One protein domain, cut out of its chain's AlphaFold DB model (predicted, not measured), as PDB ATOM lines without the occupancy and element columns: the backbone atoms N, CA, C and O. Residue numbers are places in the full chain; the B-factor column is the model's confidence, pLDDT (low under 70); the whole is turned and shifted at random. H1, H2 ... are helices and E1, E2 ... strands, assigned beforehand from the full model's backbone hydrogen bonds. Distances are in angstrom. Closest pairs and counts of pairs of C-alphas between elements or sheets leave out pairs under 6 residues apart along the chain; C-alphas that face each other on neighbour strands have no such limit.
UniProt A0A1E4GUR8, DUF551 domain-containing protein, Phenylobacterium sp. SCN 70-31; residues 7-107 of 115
ATOM      1  N   GLN A   7     -35.596 -35.649 -18.111       61.62
ATOM      2  CA  GLN A   7     -35.789 -37.063 -18.452       61.62
ATOM      3  C   GLN A   7     -37.238 -37.525 -18.255       61.62
ATOM      4  O   GLN A   7     -37.758 -38.243 -19.108       61.62
ATOM      5  N   GLU A   8     -37.906 -37.095 -17.184       69.06
ATOM      6  CA  GLU A   8     -39.318 -37.411 -16.926       69.06
ATOM      7  C   GLU A   8     -40.239 -36.734 -17.943       69.06
ATOM      8  O   GLU A   8     -41.189 -37.353 -18.420       69.06
ATOM      9  N   LEU A   9     -39.917 -35.504 -18.353       65.50
ATOM     10  CA  LEU A   9     -40.651 -34.768 -19.385       65.50
ATOM     11  C   LEU A   9     -40.574 -35.476 -20.748       65.50
ATOM     12  O   LEU A   9     -41.569 -35.608 -21.461       65.50
ATOM     13  N   ILE A  10     -39.388 -35.982 -21.096       63.53
ATOM     14  CA  ILE A  10     -39.168 -36.733 -22.335       63.53
ATOM     15  C   ILE A  10     -39.809 -38.129 -22.263       63.53
ATOM     16  O   ILE A  10     -40.350 -38.607 -23.262       63.53
ATOM     17  N   ALA A  11     -39.758 -38.793 -21.106       64.75
ATOM     18  CA  ALA A  11     -40.405 -40.086 -20.895       64.75
ATOM     19  C   ALA A  11     -41.934 -39.975 -20.986       64.75
ATOM     20  O   ALA A  11     -42.555 -40.789 -21.669       64.75
ATOM     21  N   ALA A  12     -42.521 -38.930 -20.395       64.38
ATOM     22  CA  ALA A  12     -43.942 -38.623 -20.511       64.38
ATOM     23  C   ALA A  12     -44.352 -38.427 -21.977       64.38
ATOM     24  O   ALA A  12     -45.319 -39.030 -22.427       64.38
ATOM     25  N   LEU A  13     -43.564 -37.694 -22.773       62.03
ATOM     26  CA  LEU A  13     -43.842 -37.529 -24.205       62.03
ATOM     27  C   LEU A  13     -43.753 -38.826 -25.014       62.03
ATOM     28  O   LEU A  13     -44.527 -39.020 -25.947       62.03
ATOM     29  N   ARG A  14     -42.811 -39.715 -24.687       61.53
ATOM     30  CA  ARG A  14     -42.714 -41.034 -25.334       61.53
ATOM     31  C   ARG A  14     -43.910 -41.910 -24.986       61.53
ATOM     32  O   ARG A  14     -44.427 -42.590 -25.865       61.53
ATOM     33  N   ALA A  15     -44.366 -41.855 -23.737       60.00
ATOM     34  CA  ALA A  15     -45.574 -42.542 -23.295       60.00
ATOM     35  C   ALA A  15     -46.839 -41.974 -23.964       60.00
ATOM     36  O   ALA A  15     -47.755 -42.726 -24.267       60.00
ATOM     37  N   MET A  16     -46.850 -40.674 -24.270       58.06
ATOM     38  CA  MET A  16     -47.909 -40.002 -25.032       58.06
ATOM     39  C   MET A  16     -47.783 -40.194 -26.556       58.06
ATOM     40  O   MET A  16     -48.660 -39.758 -27.304       58.06
ATOM     41  N   SER A  17     -46.709 -40.833 -27.048       51.41
ATOM     42  CA  SER A  17     -46.480 -41.063 -28.480       51.41
ATOM     43  C   SER A  17     -47.351 -42.200 -29.017       51.41
ATOM     44  O   SER A  17     -46.940 -43.342 -29.182       51.41
ATOM     45  N   GLY A  18     -48.605 -41.842 -29.254       50.59
ATOM     46  CA  GLY A  18     -49.684 -42.696 -29.741       50.59
ATOM     47  C   GLY A  18     -50.995 -41.919 -29.879       50.59
ATOM     48  O   GLY A  18     -51.833 -42.283 -30.695       50.59
ATOM     49  N   GLU A  19     -51.130 -40.798 -29.161       52.00
ATOM     50  CA  GLU A  19     -52.322 -39.951 -29.150       52.00
ATOM     51  C   GLU A  19     -51.945 -38.527 -29.601       52.00
ATOM     52  O   GLU A  19     -51.623 -37.650 -28.797       52.00
ATOM     53  N   ASP A  20     -51.970 -38.304 -30.923       50.94
ATOM     54  CA  ASP A  20     -51.664 -37.026 -31.614       50.94
ATOM     55  C   ASP A  20     -52.496 -35.836 -31.066       50.94
ATOM     56  O   ASP A  20     -52.147 -34.668 -31.236       50.94
ATOM     57  N   GLU A  21     -53.579 -36.119 -30.337       52.50
ATOM     58  CA  GLU A  21     -54.503 -35.135 -29.774       52.50
ATOM     59  C   GLU A  21     -54.000 -34.455 -28.486       52.50
ATOM     60  O   GLU A  21     -54.458 -33.359 -28.160       52.50
ATOM     61  N   MET A  22     -53.025 -35.029 -27.763       58.06
ATOM     62  CA  MET A  22     -52.646 -34.515 -26.436       58.06
ATOM     63  C   MET A  22     -51.508 -33.481 -26.416       58.06
ATOM     64  O   MET A  22     -51.361 -32.760 -25.433       58.06
ATOM     65  N   ILE A  23     -50.700 -33.333 -27.472       58.03
ATOM     66  CA  ILE A  23     -49.630 -32.309 -27.481       58.03
ATOM     67  C   ILE A  23     -50.222 -30.893 -27.535       58.03
ATOM     68  O   ILE A  23     -49.679 -29.965 -26.937       58.03
ATOM     69  N   HIS A  24     -51.361 -30.728 -28.210       57.28
ATOM     70  CA  HIS A  24     -52.060 -29.448 -28.337       57.28
ATOM     71  C   HIS A  24     -52.794 -29.013 -27.058       57.28
ATOM     72  O   HIS A  24     -53.186 -27.851 -26.960       57.28
ATOM     73  N   THR A  25     -52.966 -29.909 -26.080       65.81
ATOM     74  CA  THR A  25     -53.625 -29.606 -24.797       65.81
ATOM     75  C   THR A  25     -52.642 -29.145 -23.719       65.81
ATOM     76  O   THR A  25     -53.060 -28.652 -22.669       65.81
ATOM     77  N   LEU A  26     -51.333 -29.247 -23.974       69.00
ATOM     78  CA  LEU A  26     -50.301 -28.750 -23.071       69.00
ATOM     79  C   LEU A  26     -50.184 -27.213 -23.143       69.00
ATOM     80  O   LEU A  26     -50.287 -26.624 -24.222       69.00
ATOM     81  N   PRO A  27     -49.886 -26.529 -22.022       79.81
ATOM     82  CA  PRO A  27     -49.590 -25.101 -22.041       79.81
ATOM     83  C   PRO A  27     -48.384 -24.783 -22.932       79.81
ATOM     84  O   PRO A  27     -47.350 -25.450 -22.875       79.81
ATOM     85  N   TRP A  28     -48.468 -23.695 -23.698       74.94
ATOM     86  CA  TRP A  28     -47.411 -23.287 -24.629       74.94
ATOM     87  C   TRP A  28     -45.997 -23.164 -24.018       74.94
ATOM     88  O   TRP A  28     -45.043 -23.591 -24.671       74.94
ATOM     89  N   PRO A  29     -45.799 -22.660 -22.780       80.75
ATOM     90  CA  PRO A  29     -44.472 -22.646 -22.154       80.75
ATOM     91  C   PRO A  29     -43.871 -24.044 -21.964       80.75
ATOM     92  O   PRO A  29     -42.669 -24.231 -22.148       80.75
ATOM     93  N   LEU A  30     -44.711 -25.032 -21.647       73.94
ATOM     94  CA  LEU A  30     -44.294 -26.421 -21.496       73.94
ATOM     95  C   LEU A  30     -43.926 -27.025 -22.854       73.94
ATOM     96  O   LEU A  30     -42.873 -27.643 -22.979       73.94
ATOM     97  N   ILE A  31     -44.732 -26.758 -23.888       71.50
ATOM     98  CA  ILE A  31     -44.422 -27.153 -25.269       71.50
ATOM     99  C   ILE A  31     -43.075 -26.562 -25.701       71.50
ATOM    100  O   ILE A  31     -42.222 -27.293 -26.189       71.50
ATOM    101  N   LYS A  32     -42.820 -25.269 -25.470       74.81
ATOM    102  CA  LYS A  32     -41.528 -24.646 -25.811       74.81
ATOM    103  C   LYS A  32     -40.343 -25.303 -25.112       74.81
ATOM    104  O   LYS A  32     -39.337 -25.575 -25.763       74.81
ATOM    105  N   ARG A  33     -40.451 -25.562 -23.805       78.81
ATOM    106  CA  ARG A  33     -39.385 -26.231 -23.044       78.81
ATOM    107  C   ARG A  33     -39.105 -27.627 -23.606       78.81
ATOM    108  O   ARG A  33     -37.952 -28.000 -23.784       78.81
ATOM    109  N   LEU A  34     -40.158 -28.352 -23.971       72.62
ATOM    110  CA  LEU A  34     -40.071 -29.662 -24.611       72.62
ATOM    111  C   LEU A  34     -39.396 -29.618 -25.987       72.62
ATOM    112  O   LEU A  34     -38.573 -30.482 -26.289       72.62
ATOM    113  N   LEU A  35     -39.717 -28.613 -26.808       73.00
ATOM    114  CA  LEU A  35     -39.063 -28.395 -28.100       73.00
ATOM    115  C   LEU A  35     -37.557 -28.165 -27.932       73.00
ATOM    116  O   LEU A  35     -36.776 -28.768 -28.663       73.00
ATOM    117  N   SER A  36     -37.165 -27.347 -26.950       77.44
ATOM    118  CA  SER A  36     -35.756 -27.044 -26.665       77.44
ATOM    119  C   SER A  36     -34.976 -28.297 -26.265       77.44
ATOM    120  O   SER A  36     -33.991 -28.636 -26.908       77.44
ATOM    121  N   LEU A  37     -35.466 -29.046 -25.271       78.56
ATOM    122  CA  LEU A  37     -34.793 -30.260 -24.789       78.56
ATOM    123  C   LEU A  37     -34.637 -31.318 -25.882       78.56
ATOM    124  O   LEU A  37     -33.666 -32.076 -25.921       78.56
ATOM    125  N   ALA A  38     -35.621 -31.401 -26.772       71.19
ATOM    126  CA  ALA A  38     -35.553 -32.317 -27.887       71.19
ATOM    127  C   ALA A  38     -34.543 -31.889 -28.956       71.19
ATOM    128  O   ALA A  38     -33.867 -32.761 -29.504       71.19
ATOM    129  N   ALA A  39     -34.433 -30.589 -29.238       72.69
ATOM    130  CA  ALA A  39     -33.413 -30.056 -30.136       72.69
ATOM    131  C   ALA A  39     -32.009 -30.373 -29.598       72.69
ATOM    132  O   ALA A  39     -31.233 -31.027 -30.294       72.69
ATOM    133  N   ASP A  40     -31.746 -30.077 -28.320       77.75
ATOM    134  CA  ASP A  40     -30.458 -30.365 -27.665       77.75
ATOM    135  C   ASP A  40     -30.089 -31.856 -27.762       77.75
ATOM    136  O   ASP A  40     -28.950 -32.243 -28.036       77.75
ATOM    137  N   ARG A  41     -31.080 -32.737 -27.590       76.31
ATOM    138  CA  ARG A  41     -30.884 -34.187 -27.686       76.31
ATOM    139  C   ARG A  41     -30.620 -34.665 -29.115       76.31
ATOM    140  O   ARG A  41     -29.900 -35.652 -29.297       76.31
ATOM    141  N   LEU A  42     -31.245 -34.044 -30.111       74.69
ATOM    142  CA  LEU A  42     -30.985 -34.341 -31.518       74.69
ATOM    143  C   LEU A  42     -29.564 -33.905 -31.881       74.69
ATOM    144  O   LEU A  42     -28.830 -34.690 -32.485       74.69
ATOM    145  N   GLU A  43     -29.144 -32.725 -31.430       80.44
ATOM    146  CA  GLU A  43     -27.775 -32.238 -31.606       80.44
ATOM    147  C   GLU A  43     -26.737 -33.178 -30.978       80.44
ATOM    148  O   GLU A  43     -25.774 -33.568 -31.643       80.44
ATOM    149  N   ALA A  44     -26.994 -33.678 -29.765       77.50
ATOM    150  CA  ALA A  44     -26.150 -34.686 -29.118       77.50
ATOM    151  C   ALA A  44     -26.044 -36.017 -29.900       77.50
ATOM    152  O   ALA A  44     -25.101 -36.781 -29.703       77.50
ATOM    153  N   GLN A  45     -26.985 -36.309 -30.804       79.62
ATOM    154  CA  GLN A  45     -26.985 -37.495 -31.674       79.62
ATOM    155  C   GLN A  45     -26.414 -37.218 -33.077       79.62
ATOM    156  O   GLN A  45     -26.543 -38.051 -33.982       79.62
ATOM    157  N   GLY A  46     -25.800 -36.050 -33.277       84.25
ATOM    158  CA  GLY A  46     -25.206 -35.645 -34.549       84.25
ATOM    159  C   GLY A  46     -26.207 -35.112 -35.574       84.25
ATOM    160  O   GLY A  46     -25.849 -34.964 -36.746       84.25
ATOM    161  N   TRP A  47     -27.446 -34.827 -35.163       88.81
ATOM    162  CA  TRP A  47     -28.346 -34.001 -35.961       88.81
ATOM    163  C   TRP A  47     -27.943 -32.530 -35.859       88.81
ATOM    164  O   TRP A  47     -27.280 -32.111 -34.920       88.81
ATOM    165  N   LYS A  48     -28.310 -31.739 -36.859       88.31
ATOM    166  CA  LYS A  48     -27.998 -30.314 -36.957       88.31
ATOM    167  C   LYS A  48     -29.260 -29.544 -37.358       88.31
ATOM    168  O   LYS A  48     -30.101 -30.130 -38.053       88.31
ATOM    169  N   PRO A  49     -29.394 -28.257 -36.991       87.81
ATOM    170  CA  PRO A  49     -30.503 -27.411 -37.438       87.81
ATOM    171  C   PRO A  49     -30.637 -27.420 -38.962       87.81
ATOM    172  O   PRO A  49     -29.623 -27.351 -39.669       87.81
ATOM    173  N   ILE A  50     -31.860 -27.530 -39.487       85.44
ATOM    174  CA  ILE A  50     -32.123 -27.665 -40.931       85.44
ATOM    175  C   ILE A  50     -31.556 -26.506 -41.764       85.44
ATOM    176  O   ILE A  50     -31.153 -26.706 -42.908       85.44
ATOM    177  N   GLU A  51     -31.440 -25.315 -41.184       84.94
ATOM    178  CA  GLU A  51     -30.885 -24.113 -41.806       84.94
ATOM    179  C   GLU A  51     -29.410 -24.286 -42.189       84.94
ATOM    180  O   GLU A  51     -28.935 -23.651 -43.134       84.94
ATOM    181  N   SER A  52     -28.701 -25.175 -41.483       89.12
ATOM    182  CA  SER A  52     -27.299 -25.524 -41.734       89.12
ATOM    183  C   SER A  52     -27.114 -26.657 -42.752       89.12
ATOM    184  O   SER A  52     -25.981 -27.070 -43.004       89.12
ATOM    185  N   ALA A  53     -28.200 -27.195 -43.319       88.81
ATOM    186  CA  ALA A  53     -28.123 -28.297 -44.270       88.81
ATOM    187  C   ALA A  53     -27.368 -27.903 -45.550       88.81
ATOM    188  O   ALA A  53     -27.507 -26.771 -46.023       88.81
ATOM    189  N   PRO A  54     -26.600 -28.831 -46.150       87.06
ATOM    190  CA  PRO A  54     -25.894 -28.574 -47.395       87.06
ATOM    191  C   PRO A  54     -26.894 -28.280 -48.522       87.06
ATOM    192  O   PRO A  54     -27.836 -29.039 -48.767       87.06
ATOM    193  N   LYS A  55     -26.678 -27.151 -49.204       85.38
ATOM    194  CA  LYS A  55     -27.495 -26.652 -50.324       85.38
ATOM    195  C   LYS A  55     -26.788 -26.886 -51.659       85.38
ATOM    196  O   LYS A  55     -26.769 -26.028 -52.525       85.38
ATOM    197  N   ASP A  56     -26.147 -28.031 -51.814       84.50
ATOM    198  CA  ASP A  56     -25.294 -28.362 -52.962       84.50
ATOM    199  C   ASP A  56     -25.752 -29.642 -53.683       84.50
ATOM    200  O   ASP A  56     -25.059 -30.159 -54.555       84.50
ATOM    201  N   GLY A  57     -26.928 -30.174 -53.337       80.81
ATOM    202  CA  GLY A  57     -27.414 -31.459 -53.842       80.81
ATOM    203  C   GLY A  57     -26.977 -32.669 -53.016       80.81
ATOM    204  O   GLY A  57     -27.404 -33.786 -53.330       80.81
ATOM    205  N   THR A  58     -26.184 -32.482 -51.955       86.88
ATOM    206  CA  THR A  58     -25.805 -33.559 -51.035       86.88
ATOM    207  C   THR A  58     -27.041 -34.194 -50.407       86.88
ATOM    208  O   THR A  58     -27.985 -33.526 -49.978       86.88
ATOM    209  N   ARG A  59     -27.039 -35.529 -50.357       85.69
ATOM    210  CA  ARG A  59     -28.123 -36.306 -49.756       85.69
ATOM    211  C   ARG A  59     -27.962 -36.339 -48.241       85.69
ATOM    212  O   ARG A  59     -26.902 -36.704 -47.741       85.69
ATOM    213  N   VAL A  60     -29.036 -36.033 -47.529       88.31
ATOM    214  CA  VAL A  60     -29.089 -35.993 -46.063       88.31
ATOM    215  C   VAL A  60     -30.310 -36.746 -45.555       88.31
ATOM    216  O   VAL A  60     -31.274 -36.957 -46.294       88.31
ATOM    217  N   LEU A  61     -30.274 -37.154 -44.290       86.94
ATOM    218  CA  LEU A  61     -31.474 -37.547 -43.560       86.94
ATOM    219  C   LEU A  61     -32.100 -36.302 -42.945       86.94
ATOM    220  O   LEU A  61     -31.375 -35.488 -42.379       86.94
ATOM    221  N   VAL A  62     -33.420 -36.182 -43.012       84.50
ATOM    222  CA  VAL A  62     -34.187 -35.171 -42.281       84.50
ATOM    223  C   VAL A  62     -35.224 -35.805 -41.376       84.50
ATOM    224  O   VAL A  62     -35.682 -36.922 -41.616       84.50
ATOM    225  N   THR A  63     -35.588 -35.076 -40.331       77.44
ATOM    226  CA  THR A  63     -36.652 -35.458 -39.408       77.44
ATOM    227  C   THR A  63     -37.447 -34.233 -38.977       77.44
ATOM    228  O   THR A  63     -36.970 -33.095 -39.066       77.44
ATOM    229  N   ARG A  64     -38.669 -34.472 -38.498       69.88
ATOM    230  CA  ARG A  64     -39.472 -33.489 -37.782       69.88
ATOM    231  C   ARG A  64     -39.735 -33.998 -36.381       69.88
ATOM    232  O   ARG A  64     -40.293 -35.071 -36.183       69.88
ATOM    233  N   TRP A  65     -39.381 -33.167 -35.417       64.94
ATOM    234  CA  TRP A  65     -39.715 -33.366 -34.019       64.94
ATOM    235  C   TRP A  65     -40.494 -32.158 -33.497       64.94
ATOM    236  O   TRP A  65     -40.210 -31.045 -33.953       64.94
ATOM    237  N   PRO A  66     -41.410 -32.315 -32.525       54.22
ATOM    238  CA  PRO A  66     -42.084 -33.520 -32.054       54.22
ATOM    239  C   PRO A  66     -43.355 -33.724 -32.879       54.22
ATOM    240  O   PRO A  66     -44.286 -32.924 -32.810       54.22
ATOM    241  N   ARG A  67     -43.426 -34.798 -33.659       55.41
ATOM    242  CA  ARG A  67     -44.719 -35.308 -34.113       55.41
ATOM    243  C   ARG A  67     -44.732 -36.812 -33.950       55.41
ATOM    244  O   ARG A  67     -43.812 -37.503 -34.377       55.41
ATOM    245  N   THR A  68     -45.762 -37.291 -33.275       50.12
ATOM    246  CA  THR A  68     -45.942 -38.694 -32.926       50.12
ATOM    247  C   THR A  68     -46.740 -39.341 -34.043       50.12
ATOM    248  O   THR A  68     -47.961 -39.355 -34.051       50.12
ATOM    249  N   GLY A  69     -46.014 -39.799 -35.048       47.91
ATOM    250  CA  GLY A  69     -46.558 -40.475 -36.211       47.91
ATOM    251  C   GLY A  69     -45.392 -40.756 -37.131       47.91
ATOM    252  O   GLY A  69     -44.739 -39.815 -37.571       47.91
ATOM    253  N   HIS A  70     -45.091 -42.040 -37.323       46.94
ATOM    254  CA  HIS A  70     -43.951 -42.561 -38.075       46.94
ATOM    255  C   HIS A  70     -43.460 -41.619 -39.172       46.94
ATOM    256  O   HIS A  70     -44.056 -41.518 -40.246       46.94
ATOM    257  N   THR A  71     -42.316 -40.993 -38.939       53.16
ATOM    258  CA  THR A  71     -41.451 -40.621 -40.044       53.16
ATOM    259  C   THR A  71     -40.072 -41.103 -39.678       53.16
ATOM    260  O   THR A  71     -39.320 -40.412 -38.989       53.16
ATOM    261  N   ASP A  72     -39.760 -42.315 -40.127       60.91
ATOM    262  CA  ASP A  72     -38.373 -42.716 -40.285       60.91
ATOM    263  C   ASP A  72     -37.605 -41.557 -40.943       60.91
ATOM    264  O   ASP A  72     -38.157 -40.882 -41.833       60.91
ATOM    265  N   PRO A  73     -36.360 -41.295 -40.505       68.44
ATOM    266  CA  PRO A  73     -35.493 -40.305 -41.120       68.44
ATOM    267  C   PRO A  73     -35.612 -40.345 -42.644       68.44
ATOM    268  O   PRO A  73     -35.296 -41.344 -43.288       68.44
ATOM    269  N   THR A  74     -36.127 -39.268 -43.234       76.06
ATOM    270  CA  THR A  74     -36.414 -39.246 -44.667       76.06
ATOM    271  C   THR A  74     -35.176 -38.776 -45.411       76.06
ATOM    272  O   THR A  74     -34.602 -37.738 -45.093       76.06
ATOM    273  N   LYS A  75     -34.748 -39.534 -46.420       80.56
ATOM    274  CA  LYS A  75     -33.622 -39.151 -47.272       80.56
ATOM    275  C   LYS A  75     -34.052 -38.085 -48.278       80.56
ATOM    276  O   LYS A  75     -34.916 -38.349 -49.111       80.56
ATOM    277  N   ILE A  76     -33.405 -36.925 -48.246       81.75
ATOM    278  CA  ILE A  76     -33.645 -35.820 -49.183       81.75
ATOM    279  C   ILE A  76     -32.341 -35.285 -49.774       81.75
ATOM    280  O   ILE A  76     -31.260 -35.613 -49.294       81.75
ATOM    281  N   ALA A  77     -32.445 -34.432 -50.792       80.19
ATOM    282  CA  ALA A  77     -31.371 -33.539 -51.216       80.19
ATOM    283  C   ALA A  77     -31.951 -32.153 -51.521       80.19
ATOM    284  O   ALA A  77     -33.023 -32.064 -52.121       80.19
ATOM    285  N   TRP A  78     -31.252 -31.087 -51.141       77.50
ATOM    286  CA  TRP A  78     -31.611 -29.722 -51.533       77.50
ATOM    287  C   TRP A  78     -30.995 -29.397 -52.889       77.50
ATOM    288  O   TRP A  78     -29.799 -29.585 -53.079       77.50
ATOM    289  N   CYS A  79     -31.787 -28.896 -53.832       73.69
ATOM    290  CA  CYS A  79     -31.300 -28.472 -55.140       73.69
ATOM    291  C   CYS A  79     -31.939 -27.149 -55.557       73.69
ATOM    292  O   CYS A  79     -33.115 -26.910 -55.285       73.69
ATOM    293  N   TYR A  80     -31.185 -26.314 -56.263       73.31
ATOM    294  CA  TYR A  80     -31.757 -25.165 -56.948       73.31
ATOM    295  C   TYR A  80     -32.413 -25.647 -58.244       73.31
ATOM    296  O   TYR A  80     -31.759 -26.265 -59.085       73.31
ATOM    297  N   ALA A  81     -33.720 -25.431 -58.376       76.44
ATOM    298  CA  ALA A  81     -34.421 -25.670 -59.625       76.44
ATOM    299  C   ALA A  81     -34.262 -24.420 -60.490       76.44
ATOM    300  O   ALA A  81     -34.809 -23.378 -60.142       76.44
ATOM    301  N   ASP A  82     -33.519 -24.543 -61.590       81.00
ATOM    302  CA  ASP A  82     -33.402 -23.506 -62.616       81.00
ATOM    303  C   ASP A  82     -34.094 -23.993 -63.893       81.00
ATOM    304  O   ASP A  82     -33.541 -24.734 -64.704       81.00
ATOM    305  N   SER A  83     -35.379 -23.671 -64.005       80.94
ATOM    306  CA  SER A  83     -36.246 -24.051 -65.118       80.94
ATOM    307  C   SER A  83     -37.227 -22.916 -65.425       80.94
ATOM    308  O   SER A  83     -37.483 -22.074 -64.564       80.94
ATOM    309  N   PRO A  84     -37.863 -22.889 -66.608       83.94
ATOM    310  CA  PRO A  84     -38.886 -21.884 -66.904       83.94
ATOM    311  C   PRO A  84     -40.063 -21.895 -65.916       83.94
ATOM    312  O   PRO A  84     -40.670 -20.857 -65.678       83.94
ATOM    313  N   ALA A  85     -40.369 -23.056 -65.326       81.31
ATOM    314  CA  ALA A  85     -41.450 -23.209 -64.355       81.31
ATOM    315  C   ALA A  85     -41.045 -22.811 -62.925       81.31
ATOM    316  O   ALA A  85     -41.907 -22.429 -62.139       81.31
ATOM    317  N   PHE A  86     -39.758 -22.914 -62.575       74.00
ATOM    318  CA  PHE A  86     -39.267 -22.757 -61.204       74.00
ATOM    319  C   PHE A  86     -37.854 -22.168 -61.188       74.00
ATOM    320  O   PHE A  86     -36.982 -22.698 -61.873       74.00
ATOM    321  N   LYS A  87     -37.637 -21.134 -60.364       83.31
ATOM    322  CA  LYS A  87     -36.334 -20.498 -60.090       83.31
ATOM    323  C   LYS A  87     -36.098 -20.358 -58.586       83.31
ATOM    324  O   LYS A  87     -35.975 -19.256 -58.054       83.31
ATOM    325  N   GLU A  88     -36.114 -21.482 -57.880       78.25
ATOM    326  CA  GLU A  88     -36.056 -21.500 -56.416       78.25
ATOM    327  C   GLU A  88     -35.371 -22.751 -55.857       78.25
ATOM    328  O   GLU A  88     -35.235 -23.780 -56.525       78.25
ATOM    329  N   TRP A  89     -34.940 -22.658 -54.597       71.38
ATOM    330  CA  TRP A  89     -34.430 -23.792 -53.834       71.38
ATOM    331  C   TRP A  89     -35.557 -24.761 -53.497       71.38
ATOM    332  O   TRP A  89     -36.594 -24.363 -52.976       71.38
ATOM    333  N   ARG A  90     -35.342 -26.048 -53.772       74.44
ATOM    334  CA  ARG A  90     -36.340 -27.098 -53.574       74.44
ATOM    335  C   ARG A  90     -35.736 -28.366 -53.012       74.44
ATOM    336  O   ARG A  90     -34.537 -28.622 -53.105       74.44
ATOM    337  N   ILE A  91     -36.617 -29.194 -52.470       72.81
ATOM    338  CA  ILE A  91     -36.287 -30.532 -52.008       72.81
ATOM    339  C   ILE A  91     -36.479 -31.510 -53.164       72.81
ATOM    340  O   ILE A  91     -37.572 -31.636 -53.718       72.81
ATOM    341  N   ARG A  92     -35.425 -32.249 -53.502       70.69
ATOM    342  CA  ARG A  92     -35.480 -33.346 -54.462       70.69
ATOM    343  C   ARG A  92     -35.968 -34.606 -53.762       70.69
ATOM    344  O   ARG A  92     -35.220 -35.272 -53.046       70.69
ATOM    345  N   LEU A  93     -37.233 -34.937 -53.991       68.25
ATOM    346  CA  LEU A  93     -37.883 -36.144 -53.495       68.25
ATOM    347  C   LEU A  93     -38.694 -36.792 -54.608       68.25
ATOM    348  O   LEU A  93     -39.327 -36.091 -55.388       68.25
ATOM    349  N   ASN A  94     -38.772 -38.126 -54.616       53.34
ATOM    350  CA  ASN A  94     -39.678 -38.834 -55.527       53.34
ATOM    351  C   ASN A  94     -41.164 -38.517 -55.258       53.34
ATOM    352  O   ASN A  94     -41.989 -38.785 -56.124       53.34
ATOM    353  N   LYS A  95     -41.526 -37.992 -54.070       59.16
ATOM    354  CA  LYS A  95     -42.927 -37.746 -53.659       59.16
ATOM    355  C   LYS A  95     -43.171 -36.470 -52.818       59.16
ATOM    356  O   LYS A  95     -44.265 -36.318 -52.288       59.16
ATOM    357  N   GLY A  96     -42.193 -35.565 -52.691       59.91
ATOM    358  CA  GLY A  96     -42.266 -34.399 -51.782       59.91
ATOM    359  C   GLY A  96     -42.180 -34.765 -50.288       59.91
ATOM    360  O   GLY A  96     -42.350 -35.931 -49.922       59.91
ATOM    361  N   LEU A  97     -41.850 -33.799 -49.417       69.44
ATOM    362  CA  LEU A  97     -41.893 -34.008 -47.961       69.44
ATOM    363  C   LEU A  97     -43.329 -33.814 -47.475       69.44
ATOM    364  O   LEU A  97     -43.988 -32.849 -47.846       69.44
ATOM    365  N   ARG A  98     -43.802 -34.710 -46.604       68.50
ATOM    366  CA  ARG A  98     -45.124 -34.592 -45.960       68.50
ATOM    367  C   ARG A  98     -45.136 -33.608 -44.782       68.50
ATOM    368  O   ARG A  98     -46.155 -33.474 -44.112       68.50
ATOM    369  N   TYR A  99     -43.997 -32.989 -44.478       70.19
ATOM    370  CA  TYR A  99     -43.793 -32.157 -43.301       70.19
ATOM    371  C   TYR A  99     -42.591 -31.221 -43.477       70.19
ATOM    372  O   TYR A  99     -41.679 -31.532 -44.242       70.19
ATOM    373  N   ASP A 100     -42.556 -30.134 -42.705       76.69
ATOM    374  CA  ASP A 100     -41.398 -29.240 -42.639       76.69
ATOM    375  C   ASP A 100     -40.313 -29.852 -41.737       76.69
ATOM    376  O   ASP A 100     -40.559 -30.070 -40.543       76.69
ATOM    377  N   PRO A 101     -39.137 -30.213 -42.283       79.25
ATOM    378  CA  PRO A 101     -38.066 -30.806 -41.499       79.25
ATOM    379  C   PRO A 101     -37.433 -29.742 -40.605       79.25
ATOM    380  O   PRO A 101     -37.217 -28.618 -41.041       79.25
ATOM    381  N   THR A 102     -37.097 -30.107 -39.369       81.62
ATOM    382  CA  THR A 102     -36.451 -29.184 -38.418       81.62
ATOM    383  C   THR A 102     -34.969 -29.478 -38.233       81.62
ATOM    384  O   THR A 102     -34.205 -28.586 -37.878       81.62
ATOM    385  N   HIS A 103     -34.540 -30.711 -38.513       86.81
ATOM    386  CA  HIS A 103     -33.154 -31.135 -38.341       86.81
ATOM    387  C   HIS A 103     -32.697 -32.034 -39.489       86.81
ATOM    388  O   HIS A 103     -33.506 -32.723 -40.121       86.81
ATOM    389  N   TRP A 104     -31.385 -32.066 -39.721       89.81
ATOM    390  CA  TRP A 104     -30.739 -32.945 -40.691       89.81
ATOM    391  C   TRP A 104     -29.513 -33.656 -40.112       89.81
ATOM    392  O   TRP A 104     -28.943 -33.215 -39.119       89.81
ATOM    393  N   ARG A 105     -29.073 -34.741 -40.751       90.56
ATOM    394  CA  ARG A 105     -27.738 -35.329 -40.549       90.56
ATOM    395  C   ARG A 105     -27.201 -35.953 -41.841       90.56
ATOM    396  O   ARG A 105     -28.002 -36.289 -42.723       90.56
ATOM    397  N   PRO A 106     -25.878 -36.152 -41.977       90.56
ATOM    398  CA  PRO A 106     -25.319 -36.939 -43.073       90.56
ATOM    399  C   PRO A 106     -25.917 -38.349 -43.109       90.56
ATOM    400  O   PRO A 106     -26.324 -38.888 -42.071       90.56
ATOM    401  N   LEU A 107     -25.941 -38.964 -44.295       85.69
ATOM    402  CA  LEU A 107     -26.237 -40.392 -44.387       85.69
ATOM    403  C   LEU A 107     -25.200 -41.167 -43.558       85.69
ATOM    404  O   LEU A 107     -24.014 -40.832 -43.629       85.69
TER     405      LEU A 107
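This is residues 7 to 107 of the 115 residues of the protein "DUF551 domain-containing protein" of Phenylobacterium sp. SCN 70-31 (UniProt A0A1E4GUR8). The shape is elongated and loose: a strongly twisted sheet of four strands, E3 E2 E1 E4, takes up one part of its length, with the tip of the E2 and E3 hairpin, residues 82 to 87, sticking out at one end, and helices H1 and H2 lie toward the other end, where H2 only grazes the sheet with its residues 39 to 43. The 101 printed residues run H1 H2 E1 E2 E3 E4, class mixed; the antiparallel sheet has the order E3 E2 E1 E4. The whole is loose, radius of gyration of the C-alphas 15.8 A, spanning 49 by 27 by 23 A.

H1, residues 7 to 15, only just touches H2, residues 28 to 44, with 3 pairs of C-alphas within 8 A, made by residues 34 to 38 of H2 alone; the closest, Leu 9 and Leu 34, are 7.3 A apart. Their lines are about perpendicular, 81 degrees. In both, every O i to N i+4 pair is within hydrogen-bond range. H2 only grazes the sheet, with residues 39 to 43. E1, residues 59 to 63, E2, 74 to 83, and E3, 86 to 92, form a meander, each strand the antiparallel neighbour of the one before; E4, 103 to 106, antiparallel to E1, completes a Greek key. Within hydrogen-bond range are N 62 and O 74, N 81 and O 88, and N 61 and O 105, each 2.9 A.

H1 begins at C-alpha 7 (-35.789, -37.063, -18.452); E4 ends at C-alpha 106 (-25.319, -36.939, -43.073). H2 is 24.5 A long, E2 25.5 A; E2 bends by 55 degrees at residue 80.

The C-alphas farthest apart, Glu 8 and Pro 84, are 52.3 A apart. The printed part has no cut; the links H1 to H2 and H2 to E1 are long. pLDDT is under 70 at residues 7 to 26, 64 to 73 and 93 to 98.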